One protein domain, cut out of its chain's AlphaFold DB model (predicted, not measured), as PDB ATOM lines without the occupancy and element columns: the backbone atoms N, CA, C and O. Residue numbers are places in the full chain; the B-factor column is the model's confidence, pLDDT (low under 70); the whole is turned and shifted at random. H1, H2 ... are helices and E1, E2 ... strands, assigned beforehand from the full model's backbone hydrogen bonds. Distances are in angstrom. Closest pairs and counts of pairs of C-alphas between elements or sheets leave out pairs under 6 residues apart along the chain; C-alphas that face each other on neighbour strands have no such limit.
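This is residues 263 to 391 and 420 to 448 of the 770 residues of an uncharacterized protein of Stentor coeruleus (UniProt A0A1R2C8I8). Two lobes sit side by side along the longest axis, each with three helices and one antiparallel hairpin of strands: H1, H2 and H3 crowd round one end of the hairpin E1 and E2, while H4, H5 and H6 lie beside the hairpin E3 and E4. The lobes meet where H1 comes up to H4 and E2 to the last residues of H5, and the far end of the hairpin E1 and E2, with the turn at residues 323 to 325, reaches well beyond the helices. The printed part has 158 residues, with six named helices and four named strands in the order H1 H2 H3 E1 E2 H4 H5 H6 E3 E4; its two sheets, E1 - E2 and E3 - E4, have two strands each, and its class is mixed, helices and strands. The whole is compact, with a radius of gyration of the C-alphas of 17.2 A, and spans 49 by 43 by 27 A.

E1, residues 315 to 322, runs 22.7 A from C-alpha 315 at (26.988, 40.084, 52.209). E2, residues 326 to 333, measures 23.2 A. Before them come H1, residues 263 to 276, 20.0 A long from C-alpha 263 at (18.927, 39.605, 63.074); H2, residues 284 to 295; and H3, residues 299 to 312, 19.9 A long. After them come H4, residues 340 to 352, 18.5 A long; H5, residues 359 to 370; and H6, residues 376 to 386. E3, residues 423 to 429, measures 19.4 A, and E4, residues 436 to 442, measures 19.9 A and ends with C-alpha 442 at (33.965, 14.966, 46.673).

E1 and E2 form a hairpin, antiparallel at 159 degrees, with N 318 and O 330 within hydrogen-bond range at 2.8 A. Residues 282 to 283, just before H2, pair antiparallel with residues 330 to 331 of E2. The closest C-alphas of H2 and E2 are those of Ala 284 and Phe 330, 5.2 A apart; those of H3 and E1 are Val 309 and Val 315, 5.9 A apart. H2, with residues 288 to 292 alone, touches H3, closest at the C-alphas of Ala 292 and Ala 302, 5.4 A; their lines are only just about perpendicular, at 72 degrees. H1, with residues 263 to 267 alone, touches H3 at the C-alphas of His 264 and Val 309, 6.1 A, about perpendicular at 86 degrees. With residues 275 to 276 alone H1 touches H4, closest at the C-alphas of Ala 275 and Trp 345, 5.4 A, at a steep tilt of 57 degrees, the same way. The closest C-alphas of E2 and H5 are those of Leu 333 and Phe 370, 5.7 A apart. H4 touches H5, about perpendicular at 81 degrees, closest at the C-alphas of Thr 346 and Val 362, 6.4 A. E3 and E4 form the second hairpin, antiparallel at 151 degrees, with N 426 and O 439 2.9 A apart, within hydrogen-bond range. The closest C-alphas of H5 and E4 are those of Glu 359 and His 438, 5.9 A apart, and those of H6 and E3 are Cys 386 and Phe 423, 5.0 A apart. H6 touches no helix. In H1, H2, H3, H4, H5 and H6 every O i to N i+4 pair is within hydrogen-bond range.

The two C-alphas farthest apart are those of Asp 324 and Lys 391, 53.5 A. Residues 392 to 419 are not printed, and C-alphas 391 and 420 are 14.9 A apart across this cut, which falls in the link from H6 to E3. Of the links that are printed whole, none is long. The mean pLDDT of the printed part is 94.2, and residue 391 is the one printed residue under 70.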
ATOM      1  N   ALA A 263      19.609  39.710  64.363       91.62
ATOM      2  CA  ALA A 263      18.927  39.605  63.074       91.62
ATOM      3  C   ALA A 263      19.915  39.430  61.904       91.62
ATOM      4  O   ALA A 263      19.621  38.720  60.943       91.62
ATOM      5  N   HIS A 264      21.106  40.029  62.007       96.69
ATOM      6  CA  HIS A 264      22.188  39.838  61.039       96.69
ATOM      7  C   HIS A 264      22.700  38.393  61.067       96.69
ATOM      8  O   HIS A 264      22.839  37.777  60.013       96.69
ATOM      9  N   ASP A 265      22.896  37.826  62.261       93.62
ATOM     10  CA  ASP A 265      23.316  36.427  62.440       93.62
ATOM     11  C   ASP A 265      22.296  35.442  61.840       93.62
ATOM     12  O   ASP A 265      22.676  34.449  61.213       93.62
ATOM     13  N   HIS A 266      20.999  35.742  61.955       94.56
ATOM     14  CA  HIS A 266      19.943  34.963  61.309       94.56
ATOM     15  C   HIS A 266      19.989  35.020  59.782       94.56
ATOM     16  O   HIS A 266      19.776  33.987  59.146       94.56
ATOM     17  N   LEU A 267      20.275  36.185  59.186       97.44
ATOM     18  CA  LEU A 267      20.452  36.289  57.734       97.44
ATOM     19  C   LEU A 267      21.654  35.463  57.268       97.44
ATOM     20  O   LEU A 267      21.533  34.711  56.305       97.44
ATOM     21  N   LEU A 268      22.793  35.565  57.960       96.81
ATOM     22  CA  LEU A 268      23.991  34.789  57.620       96.81
ATOM     23  C   LEU A 268      23.744  33.293  57.746       96.81
ATOM     24  O   LEU A 268      24.123  32.541  56.855       96.81
ATOM     25  N   THR A 269      23.072  32.876  58.820       95.12
ATOM     26  CA  THR A 269      22.664  31.480  58.994       95.12
ATOM     27  C   THR A 269      21.806  31.052  57.816       95.12
ATOM     28  O   THR A 269      22.160  30.092  57.152       95.12
ATOM     29  N   TYR A 270      20.758  31.812  57.478       96.56
ATOM     30  CA  TYR A 270      19.869  31.491  56.363       96.56
ATOM     31  C   TYR A 270      20.596  31.380  55.013       96.56
ATOM     32  O   TYR A 270      20.358  30.429  54.274       96.56
ATOM     33  N   LEU A 271      21.509  32.304  54.709       97.56
ATOM     34  CA  LEU A 271      22.314  32.250  53.488       97.56
ATOM     35  C   LEU A 271      23.259  31.042  53.464       97.56
ATOM     36  O   LEU A 271      23.464  30.470  52.397       97.56
ATOM     37  N   LYS A 272      23.802  30.620  54.614       95.88
ATOM     38  CA  LYS A 272      24.567  29.368  54.712       95.88
ATOM     39  C   LYS A 272      23.702  28.150  54.405       95.88
ATOM     40  O   LYS A 272      24.135  27.307  53.635       95.88
ATOM     41  N   GLU A 273      22.469  28.092  54.918       92.81
ATOM     42  CA  GLU A 273      21.546  26.990  54.595       92.81
ATOM     43  C   GLU A 273      21.259  26.917  53.094       92.81
ATOM     44  O   GLU A 273      21.238  25.837  52.512       92.81
ATOM     45  N   LEU A 274      21.074  28.066  52.444       95.25
ATOM     46  CA  LEU A 274      20.892  28.103  50.997       95.25
ATOM     47  C   LEU A 274      22.170  27.677  50.260       95.25
ATOM     48  O   LEU A 274      22.097  26.867  49.333       95.25
ATOM     49  N   ALA A 275      23.341  28.134  50.707       95.75
ATOM     50  CA  ALA A 275      24.627  27.749  50.136       95.75
ATOM     51  C   ALA A 275      24.909  26.244  50.285       95.75
ATOM     52  O   ALA A 275      25.426  25.617  49.356       95.75
ATOM     53  N   ASP A 276      24.476  25.639  51.393       91.31
ATOM     54  CA  ASP A 276      24.507  24.194  51.596       91.31
ATOM     55  C   ASP A 276      23.655  23.457  50.565       91.31
ATOM     56  O   ASP A 276      24.023  22.367  50.145       91.31
ATOM     57  N   THR A 277      22.577  24.046  50.057       92.19
ATOM     58  CA  THR A 277      21.827  23.445  48.943       92.19
ATOM     59  C   THR A 277      22.474  23.673  47.574       92.19
ATOM     60  O   THR A 277      21.954  23.184  46.582       92.19
ATOM     61  N   GLY A 278      23.599  24.396  47.482       94.62
ATOM     62  CA  GLY A 278      24.248  24.789  46.223       94.62
ATOM     63  C   GLY A 278      23.675  26.057  45.584       94.62
ATOM     64  O   GLY A 278      24.217  26.549  44.591       94.62
ATOM     65  N   VAL A 279      22.617  26.631  46.163       95.44
ATOM     66  CA  VAL A 279      22.055  27.916  45.740       95.44
ATOM     67  C   VAL A 279      22.808  29.017  46.481       95.44
ATOM     68  O   VAL A 279      22.476  29.369  47.603       95.44
ATOM     69  N   ILE A 280      23.863  29.536  45.859       97.31
ATOM     70  CA  ILE A 280      24.820  30.456  46.504       97.31
ATOM     71  C   ILE A 280      24.630  31.931  46.114       97.31
ATOM     72  O   ILE A 280      25.270  32.813  46.684       97.31
ATOM     73  N   MET A 281      23.758  32.209  45.144       96.44
ATOM     74  CA  MET A 281      23.473  33.547  44.629       96.44
ATOM     75  C   MET A 281      21.968  33.709  44.433       96.44
ATOM     76  O   MET A 281      21.329  32.857  43.814       96.44
ATOM     77  N   HIS A 282      21.401  34.799  44.946       97.19
ATOM     78  CA  HIS A 282      19.951  34.969  45.041       97.19
ATOM     79  C   HIS A 282      19.503  36.276  44.411       97.19
ATOM     80  O   HIS A 282      20.122  37.304  44.656       97.19
ATOM     81  N   ASP A 283      18.401  36.268  43.662       96.56
ATOM     82  CA  ASP A 283      17.719  37.515  43.302       96.56
ATOM     83  C   ASP A 283      17.340  38.279  44.583       96.56
ATOM     84  O   ASP A 283      16.768  37.700  45.513       96.56
ATOM     85  N   ALA A 284      17.680  39.567  44.651       97.25
ATOM     86  CA  ALA A 284      17.518  40.364  45.863       97.25
ATOM     87  C   ALA A 284      16.048  40.459  46.307       97.25
ATOM     88  O   ALA A 284      15.758  40.379  47.503       97.25
ATOM     89  N   GLY A 285      15.106  40.572  45.362       97.06
ATOM     90  CA  GLY A 285      13.673  40.618  45.659       97.06
ATOM     91  C   GLY A 285      13.159  39.286  46.206       97.06
ATOM     92  O   GLY A 285      12.442  39.254  47.212       97.06
ATOM     93  N   TRP A 286      13.581  38.178  45.592       97.25
ATOM     94  CA  TRP A 286      13.277  36.832  46.075       97.25
ATOM     95  C   TRP A 286      13.843  36.584  47.479       97.25
ATOM     96  O   TRP A 286      13.112  36.103  48.351       97.25
ATOM     97  N   LEU A 287      15.106  36.949  47.725       98.06
ATOM     98  CA  LEU A 287      15.757  36.765  49.023       98.06
ATOM     99  C   LEU A 287      15.036  37.560  50.113       98.06
ATOM    100  O   LEU A 287      14.715  36.998  51.160       98.06
ATOM    101  N   CYS A 288      14.720  38.834  49.852       98.06
ATOM    102  CA  CYS A 288      13.985  39.682  50.794       98.06
ATOM    103  C   CYS A 288      12.640  39.052  51.181       98.06
ATOM    104  O   CYS A 288      12.326  38.953  52.366       98.06
ATOM    105  N   LYS A 289      11.862  38.583  50.196       98.19
ATOM    106  CA  LYS A 289      10.544  37.971  50.427       98.19
ATOM    107  C   LYS A 289      10.640  36.683  51.251       98.19
ATOM    108  O   LYS A 289       9.887  36.520  52.211       98.19
ATOM    109  N   ASN A 290      11.559  35.783  50.903       97.69
ATOM    110  CA  ASN A 290      11.696  34.498  51.595       97.69
ATOM    111  C   ASN A 290      12.277  34.659  53.003       97.69
ATOM    112  O   ASN A 290      11.798  34.023  53.942       97.69
ATOM    113  N   PHE A 291      13.253  35.552  53.181       97.75
ATOM    114  CA  PHE A 291      13.800  35.857  54.500       97.75
ATOM    115  C   PHE A 291      12.747  36.497  55.415       97.75
ATOM    116  O   PHE A 291      12.596  36.079  56.565       97.75
ATOM    117  N   ALA A 292      11.957  37.441  54.886       97.94
ATOM    118  CA  ALA A 292      10.835  38.049  55.600       97.94
ATOM    119  C   ALA A 292       9.814  37.000  56.060       97.94
ATOM    120  O   ALA A 292       9.425  36.974  57.227       97.94
ATOM    121  N   GLN A 293       9.436  36.084  55.162       96.94
ATOM    122  CA  GLN A 293       8.521  34.989  55.473       96.94
ATOM    123  C   GLN A 293       9.093  34.042  56.538       96.94
ATOM    124  O   GLN A 293       8.380  33.692  57.479       96.94
ATOM    125  N   LYS A 294      10.372  33.656  56.426       94.12
ATOM    126  CA  LYS A 294      11.032  32.734  57.364       94.12
ATOM    127  C   LYS A 294      11.087  33.299  58.785       94.12
ATOM    128  O   LYS A 294      10.829  32.564  59.735       94.12
ATOM    129  N   LEU A 295      11.383  34.590  58.936       93.81
ATOM    130  CA  LEU A 295      11.462  35.252  60.244       93.81
ATOM    131  C   LEU A 295      10.149  35.903  60.706       93.81
ATOM    132  O   LEU A 295      10.100  36.425  61.817       93.81
ATOM    133  N   ARG A 296       9.087  35.864  59.887       96.06
ATOM    134  CA  ARG A 296       7.801  36.541  60.139       96.06
ATOM    135  C   ARG A 296       7.957  38.051  60.386       96.06
ATOM    136  O   ARG A 296       7.308  38.610  61.267       96.06
ATOM    137  N   ILE A 297       8.812  38.701  59.598       97.00
ATOM    138  CA  ILE A 297       9.041  40.157  59.605       97.00
ATOM    139  C   ILE A 297       8.507  40.793  58.316       97.00
ATOM    140  O   ILE A 297       8.161  40.084  57.368       97.00
ATOM    141  N   SER A 298       8.419  42.126  58.251       98.06
ATOM    142  CA  SER A 298       8.007  42.799  57.011       98.06
ATOM    143  C   SER A 298       9.105  42.747  55.937       98.06
ATOM    144  O   SER A 298      10.295  42.622  56.243       98.06
ATOM    145  N   ILE A 299       8.720  42.881  54.661       98.06
ATOM    146  CA  ILE A 299       9.676  42.934  53.539       98.06
ATOM    147  C   ILE A 299      10.623  44.138  53.683       98.06
ATOM    148  O   ILE A 299      11.816  44.014  53.410       98.06
ATOM    149  N   ASP A 300      10.128  45.274  54.181       98.19
ATOM    150  CA  ASP A 300      10.946  46.469  54.421       98.19
ATOM    151  C   ASP A 300      11.994  46.233  55.514       98.19
ATOM    152  O   ASP A 300      13.154  46.614  55.354       98.19
ATOM    153  N   GLN A 301      11.619  45.542  56.599       98.00
ATOM    154  CA  GLN A 301      12.552  45.152  57.660       98.00
ATOM    155  C   GLN A 301      13.616  44.179  57.140       98.00
ATOM    156  O   GLN A 301      14.800  44.377  57.403       98.00
ATOM    157  N   ALA A 302      13.222  43.165  56.364       98.19
ATOM    158  CA  ALA A 302      14.160  42.240  55.728       98.19
ATOM    159  C   ALA A 302      15.134  42.970  54.787       98.19
ATOM    160  O   ALA A 302      16.340  42.734  54.839       98.19
ATOM    161  N   THR A 303      14.625  43.905  53.980       98.25
ATOM    162  CA  THR A 303      15.431  44.733  53.070       98.25
ATOM    163  C   THR A 303      16.428  45.601  53.840       98.25
ATOM    164  O   THR A 303      17.589  45.711  53.443       98.25
ATOM    165  N   LEU A 304      15.998  46.209  54.952       98.19
ATOM    166  CA  LEU A 304      16.871  46.996  55.821       98.19
ATOM    167  C   LEU A 304      17.987  46.128  56.415       98.19
ATOM    168  O   LEU A 304      19.152  46.501  56.312       98.19
ATOM    169  N   ILE A 305      17.644  44.952  56.949       98.25
ATOM    170  CA  ILE A 305      18.607  43.989  57.505       98.25
ATOM    171  C   ILE A 305      19.644  43.586  56.452       98.25
ATOM    172  O   ILE A 305      20.839  43.651  56.724       98.25
ATOM    173  N   ILE A 306      19.218  43.221  55.238       98.19
ATOM    174  CA  ILE A 306      20.138  42.829  54.157       98.19
ATOM    175  C   ILE A 306      21.109  43.971  53.826       98.19
ATOM    176  O   ILE A 306      22.319  43.748  53.783       98.19
ATOM    177  N   LYS A 307      20.609  45.208  53.691       98.12
ATOM    178  CA  LYS A 307      21.447  46.396  53.447       98.12
ATOM    179  C   LYS A 307      22.414  46.689  54.596       98.12
ATOM    180  O   LYS A 307      23.523  47.161  54.360       98.12
ATOM    181  N   GLU A 308      22.016  46.455  55.843       98.12
ATOM    182  CA  GLU A 308      22.905  46.603  57.000       98.12
ATOM    183  C   GLU A 308      24.017  45.549  57.008       98.12
ATOM    184  O   GLU A 308      25.177  45.892  57.233       98.12
ATOM    185  N   VAL A 309      23.701  44.286  56.706       97.75
ATOM    186  CA  VAL A 309      24.696  43.202  56.634       97.75
ATOM    187  C   VAL A 309      25.658  43.389  55.458       97.75
ATOM    188  O   VAL A 309      26.854  43.104  55.585       97.75
ATOM    189  N   GLU A 310      25.174  43.932  54.341       97.81
ATOM    190  CA  GLU A 310      26.015  44.367  53.224       97.81
ATOM    191  C   GLU A 310      26.985  45.479  53.655       97.81
ATOM    192  O   GLU A 310      28.187  45.363  53.426       97.81
ATOM    193  N   LYS A 311      26.509  46.510  54.373       97.81
ATOM    194  CA  LYS A 311      27.371  47.580  54.924       97.81
ATOM    195  C   LYS A 311      28.423  47.058  55.904       97.81
ATOM    196  O   LYS A 311      29.529  47.587  55.954       97.81
ATOM    197  N   ILE A 312      28.089  46.028  56.682       97.38
ATOM    198  CA  ILE A 312      29.028  45.338  57.578       97.38
ATOM    199  C   ILE A 312      30.070  44.527  56.773       97.38
ATOM    200  O   ILE A 312      31.173  44.253  57.255       97.38
ATOM    201  N   GLY A 313      29.763  44.176  55.523       96.88
ATOM    202  CA  GLY A 313      30.652  43.452  54.622       96.88
ATOM    203  C   GLY A 313      30.645  41.944  54.847       96.88
ATOM    204  O   GLY A 313      31.687  41.313  54.700       96.88
ATOM    205  N   HIS A 314      29.512  41.368  55.258       97.50
ATOM    206  CA  HIS A 314      29.311  39.909  55.260       97.50
ATOM    207  C   HIS A 314      28.460  39.417  54.089       97.50
ATOM    208  O   HIS A 314      28.403  38.218  53.826       97.50
ATOM    209  N   VAL A 315      27.808  40.340  53.389       97.94
ATOM    210  CA  VAL A 315      26.988  40.084  52.209       97.94
ATOM    211  C   VAL A 315      27.526  40.923  51.058       97.94
ATOM    212  O   VAL A 315      28.016  42.033  51.271       97.94
ATOM    213  N   HIS A 316      27.466  40.369  49.854       97.75
ATOM    214  CA  HIS A 316      27.805  41.043  48.612       97.75
ATOM    215  C   HIS A 316      26.539  41.175  47.763       97.75
ATOM    216  O   HIS A 316      25.847  40.180  47.538       97.75
ATOM    217  N   THR A 317      26.242  42.388  47.293       97.44
ATOM    218  CA  THR A 317      25.229  42.611  46.259       97.44
ATOM    219  C   THR A 317      25.930  42.953  44.947       97.44
ATOM    220  O   THR A 317      26.695  43.914  44.872       97.44
ATOM    221  N   SER A 318      25.666  42.167  43.906       95.81
ATOM    222  CA  SER A 318      26.131  42.426  42.544       95.81
ATOM    223  C   SER A 318      24.987  42.940  41.678       95.81
ATOM    224  O   SER A 318      23.850  42.473  41.771       95.81
ATOM    225  N   GLU A 319      25.295  43.906  40.822       95.06
ATOM    226  CA  GLU A 319      24.382  44.424  39.810       95.06
ATOM    227  C   GLU A 319      24.724  43.801  38.456       95.06
ATOM    228  O   GLU A 319      25.889  43.764  38.049       95.06
ATOM    229  N   ARG A 320      23.707  43.300  37.752       90.94
ATOM    230  CA  ARG A 320      23.839  42.803  36.381       90.94
ATOM    231  C   ARG A 320      22.868  43.527  35.476       90.94
ATOM    232  O   ARG A 320      21.655  43.402  35.638       90.94
ATOM    233  N   THR A 321      23.425  44.221  34.497       88.69
ATOM    234  CA  THR A 321      22.665  44.951  33.485       88.69
ATOM    235  C   THR A 321      22.777  44.213  32.161       88.69
ATOM    236  O   THR A 321      23.874  44.035  31.631       88.69
ATOM    237  N   PHE A 322      21.640  43.765  31.638       84.00
ATOM    238  CA  PHE A 322      21.540  43.064  30.361       84.00
ATOM    239  C   PHE A 322      21.024  44.031  29.298       84.00
ATOM    240  O   PHE A 322      19.826  44.075  29.019       84.00
ATOM    241  N   CYS A 323      21.944  44.824  28.741       79.19
ATOM    242  CA  CYS A 323      21.649  45.876  27.763       79.19
ATOM    243  C   CYS A 323      20.496  46.788  28.240       79.19
ATOM    244  O   CYS A 323      20.495  47.251  29.378       79.19
ATOM    245  N   ASP A 324      19.527  47.036  27.366       81.81
ATOM    246  CA  ASP A 324      18.294  47.795  27.573       81.81
ATOM    247  C   ASP A 324      17.154  46.963  28.190       81.81
ATOM    248  O   ASP A 324      16.098  47.511  28.499       81.81
ATOM    249  N   LEU A 325      17.337  45.653  28.389       83.44
ATOM    250  CA  LEU A 325      16.242  44.762  28.782       83.44
ATOM    251  C   LEU A 325      15.932  44.821  30.274       83.44
ATOM    252  O   LEU A 325      14.772  44.921  30.675       83.44
ATOM    253  N   LYS A 326      16.957  44.628  31.109       87.12
ATOM    254  CA  LYS A 326      16.753  44.398  32.540       87.12
ATOM    255  C   LYS A 326      18.027  44.627  33.344       87.12
ATOM    256  O   LYS A 326      19.084  44.095  33.002       87.12
ATOM    257  N   THR A 327      17.881  45.311  34.474       92.81
ATOM    258  CA  THR A 327      18.868  45.320  35.559       92.81
ATOM    259  C   THR A 327      18.374  44.412  36.675       92.81
ATOM    260  O   THR A 327      17.219  44.497  37.096       92.81
ATOM    261  N   MET A 328      19.235  43.513  37.141       94.00
ATOM    262  CA  MET A 328      18.958  42.597  38.244       94.00
ATOM    263  C   MET A 328      20.008  42.756  39.337       94.00
ATOM    264  O   MET A 328      21.190  42.941  39.051       94.00
ATOM    265  N   PHE A 329      19.566  42.643  40.586       96.62
ATOM    266  CA  PHE A 329      20.431  42.677  41.758       96.62
ATOM    267  C   PHE A 329      20.479  41.288  42.371       96.62
ATOM    268  O   PHE A 329      19.433  40.694  42.645       96.62
ATOM    269  N   PHE A 330      21.687  40.785  42.590       97.44
ATOM    270  CA  PHE A 330      21.910  39.490  43.209       97.44
ATOM    271  C   PHE A 330      22.646  39.654  44.522       97.44
ATOM    272  O   PHE A 330      23.652  40.349  44.575       97.44
ATOM    273  N   THR A 331      22.169  38.976  45.555       98.31
ATOM    274  CA  THR A 331      22.728  39.014  46.902       98.31
ATOM    275  C   THR A 331      23.262  37.635  47.281       98.31
ATOM    276  O   THR A 331      22.622  36.612  47.023       98.31
ATOM    277  N   SER A 332      24.435  37.606  47.902       98.19
ATOM    278  CA  SER A 332      25.157  36.396  48.307       98.19
ATOM    279  C   SER A 332      26.016  36.662  49.548       98.19
ATOM    280  O   SER A 332      26.148  37.797  50.011       98.19
ATOM    281  N   LEU A 333      26.617  35.613  50.115       98.38
ATOM    282  CA  LEU A 333      27.634  35.770  51.159       98.38
ATOM    283  C   LEU A 333      28.881  36.468  50.592       98.38
ATOM    284  O   LEU A 333      29.277  36.203  49.465       98.38
ATOM    285  N   LYS A 334      29.538  37.315  51.387       98.06
ATOM    286  CA  LYS A 334      30.866  37.858  51.071       98.06
ATOM    287  C   LYS A 334      31.928  37.113  51.866       98.06
ATOM    288  O   LYS A 334      31.846  37.065  53.094       98.06
ATOM    289  N   LEU A 335      32.926  36.555  51.188       96.94
ATOM    290  CA  LEU A 335      33.974  35.767  51.838       96.94
ATOM    291  C   LEU A 335      35.267  36.563  52.020       96.94
ATOM    292  O   LEU A 335      35.678  37.330  51.155       96.94
ATOM    293  N   GLU A 336      35.925  36.339  53.157       95.56
ATOM    294  CA  GLU A 336      37.237  36.920  53.487       95.56
ATOM    295  C   GLU A 336      38.360  35.871  53.460       95.56
ATOM    296  O   GLU A 336      39.538  36.217  53.417       95.56
ATOM    297  N   SER A 337      38.006  34.586  53.483       95.69
ATOM    298  CA  SER A 337      38.934  33.455  53.518       95.69
ATOM    299  C   SER A 337      38.361  32.255  52.769       95.69
ATOM    300  O   SER A 337      37.151  32.163  52.558       95.69
ATOM    301  N   LEU A 338      39.249  31.344  52.369       96.06
ATOM    302  CA  LEU A 338      38.904  30.074  51.743       96.06
ATOM    303  C   LEU A 338      38.798  28.970  52.804       96.06
ATOM    304  O   LEU A 338      39.638  28.875  53.697       96.06
ATOM    305  N   SER A 339      37.781  28.121  52.679       95.88
ATOM    306  CA  SER A 339      37.562  26.954  53.537       95.88
ATOM    307  C   SER A 339      37.032  25.767  52.727       95.88
ATOM    308  O   SER A 339      36.576  25.928  51.590       95.88
ATOM    309  N   LEU A 340      37.082  24.563  53.307       94.62
ATOM    310  CA  LEU A 340      36.517  23.358  52.681       94.62
ATOM    311  C   LEU A 340      34.990  23.441  52.520       94.62
ATOM    312  O   LEU A 340      34.449  22.948  51.532       94.62
ATOM    313  N   GLU A 341      34.303  24.108  53.447       94.31
ATOM    314  CA  GLU A 341      32.868  24.404  53.361       94.31
ATOM    315  C   GLU A 341      32.536  25.263  52.124       94.31
ATOM    316  O   GLU A 341      31.635  24.936  51.354       94.31
ATOM    317  N   VAL A 342      33.326  26.304  51.846       96.56
ATOM    318  CA  VAL A 342      33.137  27.151  50.653       96.56
ATOM    319  C   VAL A 342      33.391  26.380  49.358       96.56
ATOM    320  O   VAL A 342      32.661  26.557  48.374       96.56
ATOM    321  N   LEU A 343      34.415  25.518  49.337       97.19
ATOM    322  CA  LEU A 343      34.636  24.613  48.209       97.19
ATOM    323  C   LEU A 343      33.395  23.738  47.988       97.19
ATOM    324  O   LEU A 343      32.934  23.616  46.855       97.19
ATOM    325  N   LEU A 344      32.813  23.195  49.059       95.31
ATOM    326  CA  LEU A 344      31.620  22.361  48.976       95.31
ATOM    327  C   LEU A 344      30.420  23.098  48.374       95.31
ATOM    328  O   LEU A 344      29.808  22.593  47.431       95.31
ATOM    329  N   TRP A 345      30.115  24.299  48.872       96.62
ATOM    330  CA  TRP A 345      29.042  25.150  48.342       96.62
ATOM    331  C   TRP A 345      29.241  25.443  46.854       96.62
ATOM    332  O   TRP A 345      28.304  25.362  46.056       96.62
ATOM    333  N   THR A 346      30.487  25.720  46.461       97.81
ATOM    334  CA  THR A 346      30.847  25.997  45.067       97.81
ATOM    335  C   THR A 346      30.637  24.771  44.175       97.81
ATOM    336  O   THR A 346      30.055  24.892  43.099       97.81
ATOM    337  N   LEU A 347      31.056  23.582  44.618       97.06
ATOM    338  CA  LEU A 347      30.884  22.338  43.862       97.06
ATOM    339  C   LEU A 347      29.410  21.937  43.741       97.06
ATOM    340  O   LEU A 347      28.981  21.543  42.658       97.06
ATOM    341  N   ARG A 348      28.611  22.101  44.805       95.31
ATOM    342  CA  ARG A 348      27.152  21.905  44.748       95.31
ATOM    343  C   ARG A 348      26.509  22.834  43.718       95.31
ATOM    344  O   ARG A 348      25.701  22.382  42.913       95.31
ATOM    345  N   SER A 349      26.924  24.099  43.691       96.81
ATOM    346  CA  SER A 349      26.442  25.073  42.709       96.81
ATOM    347  C   SER A 349      26.792  24.685  41.268       96.81
ATOM    348  O   SER A 349      25.915  24.666  40.408       96.81
ATOM    349  N   LEU A 350      28.050  24.312  41.000       97.12
ATOM    350  CA  LEU A 350      28.481  23.875  39.664       97.12
ATOM    351  C   LEU A 350      27.758  22.609  39.205       97.12
ATOM    352  O   LEU A 350      27.436  22.479  38.027       97.12
ATOM    353  N   LYS A 351      27.466  21.701  40.132       95.56
ATOM    354  CA  LYS A 351      26.720  20.482  39.846       95.56
ATOM    355  C   LYS A 351      25.258  20.746  39.493       95.56
ATOM    356  O   LYS A 351      24.773  20.152  38.537       95.56
ATOM    357  N   ILE A 352      24.564  21.627  40.222       94.69
ATOM    358  CA  ILE A 352      23.194  22.060  39.869       94.69
ATOM    359  C   ILE A 352      23.166  22.642  38.459       94.69
ATOM    360  O   ILE A 352      22.236  22.413  37.690       94.69
ATOM    361  N   ASP A 353      24.224  23.364  38.111       96.50
ATOM    362  CA  ASP A 353      24.408  23.925  36.786       96.50
ATOM    363  C   ASP A 353      24.935  22.923  35.750       96.50
ATOM    364  O   ASP A 353      25.161  23.323  34.613       96.50
ATOM    365  N   GLU A 354      25.114  21.645  36.095       96.38
ATOM    366  CA  GLU A 354      25.687  20.605  35.229       96.38
ATOM    367  C   GLU A 354      26.997  21.046  34.545       96.38
ATOM    368  O   GLU A 354      27.215  20.770  33.362       96.38
ATOM    369  N   MET A 355      27.858  21.760  35.278       95.75
ATOM    370  CA  MET A 355      29.151  22.271  34.812       95.75
ATOM    371  C   MET A 355      30.322  21.442  35.339       95.75
ATOM    372  O   MET A 355      30.258  20.858  36.426       95.75
ATOM    373  N   LEU A 356      31.415  21.420  34.577       95.44
ATOM    374  CA  LEU A 356      32.634  20.709  34.937       95.44
ATOM    375  C   LEU A 356      33.377  21.463  36.058       95.44
ATOM    376  O   LEU A 356      33.693  22.648  35.884       95.44
ATOM    377  N   PRO A 357      33.732  20.817  37.187       96.88
ATOM    378  CA  PRO A 357      34.381  21.477  38.319       96.88
ATOM    379  C   PRO A 357      35.894  21.647  38.109       96.88
ATOM    380  O   PRO A 357      36.711  21.223  38.927       96.88
ATOM    381  N   THR A 358      36.281  22.269  36.994       96.06
ATOM    382  CA  THR A 358      37.677  22.659  36.736       96.06
ATOM    383  C   THR A 358      38.137  23.708  37.741       96.06
ATOM    384  O   THR A 358      37.327  24.490  38.241       96.06
ATOM    385  N   GLU A 359      39.446  23.795  37.994       95.00
ATOM    386  CA  GLU A 359      40.006  24.840  38.869       95.00
ATOM    387  C   GLU A 359      39.508  26.235  38.487       95.00
ATOM    388  O   GLU A 359      39.090  27.021  39.336       95.00
ATOM    389  N   ARG A 360      39.492  26.518  37.180       94.00
ATOM    390  CA  ARG A 360      39.031  27.794  36.646       94.00
ATOM    391  C   ARG A 360      37.543  28.006  36.907       94.00
ATOM    392  O   ARG A 360      37.177  29.105  37.305       94.00
ATOM    393  N   ALA A 361      36.700  26.990  36.714       94.94
ATOM    394  CA  ALA A 361      35.267  27.092  36.991       94.94
ATOM    395  C   ALA A 361      34.993  27.340  38.482       94.94
ATOM    396  O   ALA A 361      34.212  28.230  38.816       94.94
ATOM    397  N   VAL A 362      35.685  26.624  39.372       97.19
ATOM    398  CA  VAL A 362      35.575  26.794  40.830       97.19
ATOM    399  C   VAL A 362      36.010  28.202  41.247       97.19
ATOM    400  O   VAL A 362      35.246  28.917  41.892       97.19
ATOM    401  N   GLN A 363      37.194  28.651  40.821       96.81
ATOM    402  CA  GLN A 363      37.703  29.991  41.137       96.81
ATOM    403  C   GLN A 363      36.824  31.103  40.549       96.81
ATOM    404  O   GLN A 363      36.557  32.103  41.218       96.81
ATOM    405  N   SER A 364      36.360  30.947  39.305       94.81
ATOM    406  CA  SER A 364      35.445  31.899  38.671       94.81
ATOM    407  C   SER A 364      34.127  31.990  39.429       94.81
ATOM    408  O   SER A 364      33.680  33.103  39.689       94.81
ATOM    409  N   ARG A 365      33.556  30.853  39.852       96.62
ATOM    410  CA  ARG A 365      32.316  30.822  40.633       96.62
ATOM    411  C   ARG A 365      32.489  31.480  42.002       96.62
ATOM    412  O   ARG A 365      31.632  32.261  42.398       96.62
ATOM    413  N   MET A 366      33.607  31.236  42.691       97.81
ATOM    414  CA  MET A 366      33.910  31.896  43.969       97.81
ATOM    415  C   MET A 366      34.061  33.411  43.812       97.81
ATOM    416  O   MET A 366      33.504  34.173  44.599       97.81
ATOM    417  N   LYS A 367      34.772  33.862  42.774       96.62
ATOM    418  CA  LYS A 367      34.942  35.292  42.498       96.62
ATOM    419  C   LYS A 367      33.612  35.968  42.186       96.62
ATOM    420  O   LYS A 367      33.357  37.061  42.671       96.62
ATOM    421  N   GLU A 368      32.805  35.331  41.348       94.38
ATOM    422  CA  GLU A 368      31.521  35.857  40.903       94.38
ATOM    423  C   GLU A 368      30.507  35.939  42.040       94.38
ATOM    424  O   GLU A 368      29.849  36.961  42.201       94.38
ATOM    425  N   VAL A 369      30.362  34.855  42.802       96.44
ATOM    426  CA  VAL A 369      29.302  34.757  43.799       96.44
ATOM    427  C   VAL A 369      29.729  35.368  45.119       96.44
ATOM    428  O   VAL A 369      28.935  36.057  45.737       96.44
ATOM    429  N   PHE A 370      30.962  35.154  45.567       97.62
ATOM    430  CA  PHE A 370      31.370  35.528  46.919       97.62
ATOM    431  C   PHE A 370      32.218  36.804  47.001       97.62
ATOM    432  O   PHE A 370      32.693  37.141  48.090       97.62
ATOM    433  N   ASP A 371      32.447  37.487  45.872       97.31
ATOM    434  CA  ASP A 371      33.404  38.602  45.751       97.31
ATOM    435  C   ASP A 371      34.809  38.214  46.258       97.31
ATOM    436  O   ASP A 371      35.547  39.014  46.835       97.31
ATOM    437  N   TYR A 372      35.180  36.939  46.076       97.50
ATOM    438  CA  TYR A 372      36.411  36.371  46.620       97.50
ATOM    439  C   TYR A 372      37.358  35.915  45.515       97.50
ATOM    440  O   TYR A 372      37.150  34.906  44.836       97.50
ATOM    441  N   LYS A 373      38.442  36.672  45.333       97.38
ATOM    442  CA  LYS A 373      39.525  36.310  44.419       97.38
ATOM    443  C   LYS A 373      40.523  35.413  45.148       97.38
ATOM    444  O   LYS A 373      41.370  35.910  45.885       97.38
ATOM    445  N   VAL A 374      40.447  34.112  44.884       96.69
ATOM    446  CA  VAL A 374      41.367  33.126  45.460       96.69
ATOM    447  C   VAL A 374      42.811  33.444  45.064       96.69
ATOM    448  O   VAL A 374      43.113  33.632  43.881       96.69
ATOM    449  N   SER A 375      43.708  33.528  46.047       96.69
ATOM    450  CA  SER A 375      45.136  33.709  45.791       96.69
ATOM    451  C   SER A 375      45.779  32.395  45.323       96.69
ATOM    452  O   SER A 375      45.288  31.304  45.616       96.69
ATOM    453  N   LEU A 376      46.902  32.475  44.600       95.50
ATOM    454  CA  LEU A 376      47.624  31.273  44.156       95.50
ATOM    455  C   LEU A 376      48.127  30.431  45.340       95.50
ATOM    456  O   LEU A 376      48.145  29.204  45.247       95.50
ATOM    457  N   SER A 377      48.509  31.076  46.447       95.25
ATOM    458  CA  SER A 377      48.936  30.397  47.672       95.25
ATOM    459  C   SER A 377      47.782  29.660  48.346       95.25
ATOM    460  O   SER A 377      47.933  28.482  48.661       95.25
ATOM    461  N   ASP A 378      46.619  30.305  48.498       95.00
ATOM    462  CA  ASP A 378      45.448  29.676  49.127       95.00
ATOM    463  C   ASP A 378      44.951  28.498  48.288       95.00
ATOM    464  O   ASP A 378      44.604  27.448  48.826       95.00
ATOM    465  N   TRP A 379      44.967  28.651  46.960       96.12
ATOM    466  CA  TRP A 379      44.596  27.580  46.041       96.12
ATOM    467  C   TRP A 379      45.561  26.396  46.113       96.12
ATOM    468  O   TRP A 379      45.123  25.251  46.187       96.12
ATOM    469  N   SER A 380      46.872  26.656  46.131       94.62
ATOM    470  CA  SER A 380      47.882  25.595  46.248       94.62
ATOM    471  C   SER A 380      47.724  24.830  47.563       94.62
ATOM    472  O   SER A 380      47.718  23.601  47.557       94.62
ATOM    473  N   CYS A 381      47.489  25.550  48.664       94.12
ATOM    474  CA  CYS A 381      47.210  24.958  49.968       94.12
ATOM    475  C   CYS A 381      45.940  24.090  49.938       94.12
ATOM    476  O   CYS A 381      45.968  22.938  50.370       94.12
ATOM    477  N   LEU A 382      44.848  24.583  49.337       94.62
ATOM    478  CA  LEU A 382      43.620  23.803  49.151       94.62
ATOM    479  C   LEU A 382      43.884  22.502  48.374       94.62
ATOM    480  O   LEU A 382      43.430  21.437  48.789       94.62
ATOM    481  N   LEU A 383      44.622  22.558  47.260       94.81
ATOM    482  CA  LEU A 383      44.925  21.368  46.457       94.81
ATOM    483  C   LEU A 383      45.751  20.337  47.234       94.81
ATOM    484  O   LEU A 383      45.500  19.140  47.116       94.81
ATOM    485  N   GLU A 384      46.726  20.777  48.029       93.62
ATOM    486  CA  GLU A 384      47.519  19.897  48.893       93.62
ATOM    487  C   GLU A 384      46.656  19.221  49.971       93.62
ATOM    488  O   GLU A 384      46.815  18.022  50.228       93.62
ATOM    489  N   VAL A 385      45.695  19.952  50.549       92.00
ATOM    490  CA  VAL A 385      44.695  19.400  51.480       92.00
ATOM    491  C   VAL A 385      43.828  18.353  50.777       92.00
ATOM    492  O   VAL A 385      43.706  17.232  51.269       92.00
ATOM    493  N   CYS A 386      43.297  18.659  49.589       92.62
ATOM    494  CA  CYS A 386      42.488  17.728  48.797       92.62
ATOM    495  C   CYS A 386      43.277  16.490  48.326       92.62
ATOM    496  O   CYS A 386      42.700  15.427  48.122       92.62
ATOM    497  N   ARG A 387      44.602  16.586  48.172       93.06
ATOM    498  CA  ARG A 387      45.482  15.439  47.867       93.06
ATOM    499  C   ARG A 387      45.817  14.590  49.099       93.06
ATOM    500  O   ARG A 387      46.507  13.582  48.972       93.06
ATOM    501  N   GLY A 388      45.353  14.982  50.287       87.75
ATOM    502  CA  GLY A 388      45.626  14.278  51.539       87.75
ATOM    503  C   GLY A 388      47.067  14.428  52.035       87.75
ATOM    504  O   GLY A 388      47.505  13.634  52.868       87.75
ATOM    505  N   MET A 389      47.815  15.427  51.542       81.00
ATOM    506  CA  MET A 389      49.196  15.669  51.987       81.00
ATOM    507  C   MET A 389      49.243  16.162  53.438       81.00
ATOM    508  O   MET A 389      50.161  15.818  54.184       81.00
ATOM    509  N   TYR A 390      48.207  16.876  53.879       72.56
ATOM    510  CA  TYR A 390      48.032  17.268  55.272       72.56
ATOM    511  C   TYR A 390      47.221  16.216  56.028       72.56
ATOM    512  O   TYR A 390      46.000  16.302  56.163       72.56
ATOM    513  N   LYS A 391      47.906  15.205  56.574       59.66
ATOM    514  CA  LYS A 391      47.309  14.367  57.621       59.66
ATOM    515  C   LYS A 391      47.181  15.230  58.873       59.66
ATOM    516  O   LYS A 391      48.175  15.446  59.562       59.66
ATOM    517  N   THR A 420      32.846  17.752  56.720       73.00
ATOM    518  CA  THR A 420      33.072  18.098  55.314       73.00
ATOM    519  C   THR A 420      33.578  16.855  54.580       73.00
ATOM    520  O   THR A 420      34.429  16.145  55.135       73.00
ATOM    521  N   PRO A 421      33.096  16.568  53.360       86.56
ATOM    522  CA  PRO A 421      33.557  15.403  52.626       86.56
ATOM    523  C   PRO A 421      35.056  15.485  52.358       86.56
ATOM    524  O   PRO A 421      35.641  16.563  52.253       86.56
ATOM    525  N   VAL A 422      35.676  14.321  52.203       89.06
ATOM    526  CA  VAL A 422      37.024  14.250  51.645       89.06
ATOM    527  C   VAL A 422      36.923  14.607  50.169       89.06
ATOM    528  O   VAL A 422      36.105  14.033  49.457       89.06
ATOM    529  N   PHE A 423      37.748  15.534  49.702       93.44
ATOM    530  CA  PHE A 423      37.823  15.891  48.289       93.44
ATOM    531  C   PHE A 423      38.924  15.092  47.593       93.44
ATOM    532  O   PHE A 423      39.862  14.621  48.230       93.44
ATOM    533  N   VAL A 424      38.803  14.939  46.280       94.62
ATOM    534  CA  VAL A 424      39.807  14.344  45.400       94.62
ATOM    535  C   VAL A 424      40.087  15.292  44.244       94.62
ATOM    536  O   VAL A 424      39.184  15.941  43.718       94.62
ATOM    537  N   VAL A 425      41.356  15.359  43.851       96.50
ATOM    538  CA  VAL A 425      41.816  16.124  42.691       96.50
ATOM    539  C   VAL A 425      42.182  15.133  41.596       96.50
ATOM    540  O   VAL A 425      42.999  14.242  41.831       96.50
ATOM    541  N   LYS A 426      41.597  15.283  40.408       96.00
ATOM    542  CA  LYS A 426      41.949  14.494  39.223       96.00
ATOM    543  C   LYS A 426      42.484  15.397  38.126       96.00
ATOM    544  O   LYS A 426      42.085  16.550  38.022       96.00
ATOM    545  N   GLU A 427      43.371  14.864  37.299       95.94
ATOM    546  CA  GLU A 427      43.801  15.526  36.068       95.94
ATOM    547  C   GLU A 427      42.901  15.100  34.909       95.94
ATOM    548  O   GLU A 427      42.607  13.915  34.746       95.94
ATOM    549  N   MET A 428      42.493  16.055  34.077       94.19
ATOM    550  CA  MET A 428      41.808  15.782  32.816       94.19
ATOM    551  C   MET A 428      42.208  16.785  31.736       94.19
ATOM    552  O   MET A 428      42.802  17.824  32.018       94.19
ATOM    553  N   MET A 429      41.883  16.478  30.484       90.38
ATOM    554  CA  MET A 429      42.044  17.421  29.379       90.38
ATOM    555  C   MET A 429      40.822  18.331  29.330       90.38
ATOM    556  O   MET A 429      39.704  17.857  29.152       90.38
ATOM    557  N   ASP A 430      41.028  19.634  29.489       86.25
ATOM    558  CA  ASP A 430      39.963  20.625  29.427       86.25
ATOM    559  C   ASP A 430      39.275  20.562  28.052       86.25
ATOM    560  O   ASP A 430      39.942  20.728  27.019       86.25
ATOM    561  N   PRO A 431      37.950  20.347  28.001       82.50
ATOM    562  CA  PRO A 431      37.243  20.129  26.748       82.50
ATOM    563  C   PRO A 431      37.325  21.360  25.847       82.50
ATOM    564  O   PRO A 431      37.363  21.228  24.633       82.50
ATOM    565  N   VAL A 432      37.472  22.567  26.396       81.44
ATOM    566  CA  VAL A 432      37.539  23.809  25.618       81.44
ATOM    567  C   VAL A 432      38.939  24.033  25.042       81.44
ATOM    568  O   VAL A 432      39.125  24.163  23.832       81.44
ATOM    569  N   THR A 433      39.947  24.070  25.900       82.50
ATOM    570  CA  THR A 433      41.314  24.487  25.575       82.50
ATOM    571  C   THR A 433      42.205  23.327  25.145       82.50
ATOM    572  O   THR A 433      43.199  23.550  24.459       82.50
ATOM    573  N   GLY A 434      41.846  22.090  25.499       84.56
ATOM    574  CA  GLY A 434      42.692  20.913  25.314       84.56
ATOM    575  C   GLY A 434      43.947  20.930  26.188       84.56
ATOM    576  O   GLY A 434      44.898  20.220  25.885       84.56
ATOM    577  N   GLN A 435      43.999  21.766  27.226       88.75
ATOM    578  CA  GLN A 435      45.096  21.775  28.194       88.75
ATOM    579  C   GLN A 435      44.791  20.813  29.340       88.75
ATOM    580  O   GLN A 435      43.629  20.612  29.683       88.75
ATOM    581  N   LYS A 436      45.826  20.239  29.958       92.75
ATOM    582  CA  LYS A 436      45.646  19.502  31.212       92.75
ATOM    583  C   LYS A 436      45.202  20.472  32.304       92.75
ATOM    584  O   LYS A 436      45.856  21.490  32.521       92.75
ATOM    585  N   VAL A 437      44.113  20.144  32.979       94.06
ATOM    586  CA  VAL A 437      43.556  20.902  34.101       94.06
ATOM    587  C   VAL A 437      43.237  19.954  35.245       94.06
ATOM    588  O   VAL A 437      43.001  18.763  35.026       94.06
ATOM    589  N   HIS A 438      43.197  20.486  36.463       95.81
ATOM    590  CA  HIS A 438      42.662  19.735  37.585       95.81
ATOM    591  C   HIS A 438      41.149  19.935  37.700       95.81
ATOM    592  O   HIS A 438      40.621  21.034  37.502       95.81
ATOM    593  N   VAL A 439      40.465  18.862  38.066       96.69
ATOM    594  CA  VAL A 439      39.066  18.865  38.486       96.69
ATOM    595  C   VAL A 439      38.966  18.375  39.917       96.69
ATOM    596  O   VAL A 439      39.713  17.488  40.337       96.69
ATOM    597  N   ILE A 440      38.062  18.990  40.675       96.12
ATOM    598  CA  ILE A 440      37.895  18.724  42.102       96.12
ATOM    599  C   ILE A 440      36.508  18.133  42.333       96.12
ATOM    600  O   ILE A 440      35.506  18.739  41.966       96.12
ATOM    601  N   TYR A 441      36.458  16.972  42.980       95.31
ATOM    602  CA  TYR A 441      35.217  16.279  43.332       95.31
ATOM    603  C   TYR A 441      35.221  15.898  44.810       95.31
ATOM    604  O   TYR A 441      36.289  15.655  45.374       95.31
ATOM    605  N   PRO A 442      34.060  15.771  45.466       93.31
ATOM    606  CA  PRO A 442      33.965  14.966  46.673       93.31
ATOM    607  C   PRO A 442      34.289  13.504  46.341       93.31
ATOM    608  O   PRO A 442      33.952  12.991  45.271       93.31
ATOM    609  N   LYS A 443      34.990  12.827  47.244       89.88
ATOM    610  CA  LYS A 443      35.451  11.455  47.055       89.88
ATOM    611  C   LYS A 443      34.255  10.525  46.832       89.88
ATOM    612  O   LYS A 443      33.434  10.362  47.725       89.88
ATOM    613  N   GLY A 444      34.217   9.875  45.669       89.25
ATOM    614  CA  GLY A 444      33.150   8.943  45.291       89.25
ATOM    615  C   GLY A 444      31.940   9.593  44.615       89.25
ATOM    616  O   GLY A 444      30.975   8.890  44.338       89.25
ATOM    617  N   GLU A 445      31.982  10.896  44.325       90.81
ATOM    618  CA  GLU A 445      30.853  11.632  43.750       90.81
ATOM    619  C   GLU A 445      31.228  12.446  42.515       90.81
ATOM    620  O   GLU A 445      31.174  13.680  42.481       90.81
ATOM    621  N   GLU A 446      31.602  11.732  41.468       92.56
ATOM    622  CA  GLU A 446      31.792  12.325  40.151       92.56
ATOM    623  C   GLU A 446      30.446  12.477  39.442       92.56
ATOM    624  O   GLU A 446      29.540  11.660  39.614       92.56
ATOM    625  N   TRP A 447      30.308  13.537  38.647       93.12
ATOM    626  CA  TRP A 447      29.140  13.745  37.798       93.12
ATOM    627  C   TRP A 447      29.561  14.057  36.366       93.12
ATOM    628  O   TRP A 447      30.604  14.671  36.118       93.12
ATOM    629  N   GLU A 448      28.716  13.638  35.432       90.81
ATOM    630  CA  GLU A 448      28.814  13.999  34.026       90.81
ATOM    631  C   GLU A 448      28.245  15.408  33.843       90.81
ATOM    632  O   GLU A 448      27.100  15.686  34.207       90.81
TER     633      GLU A 448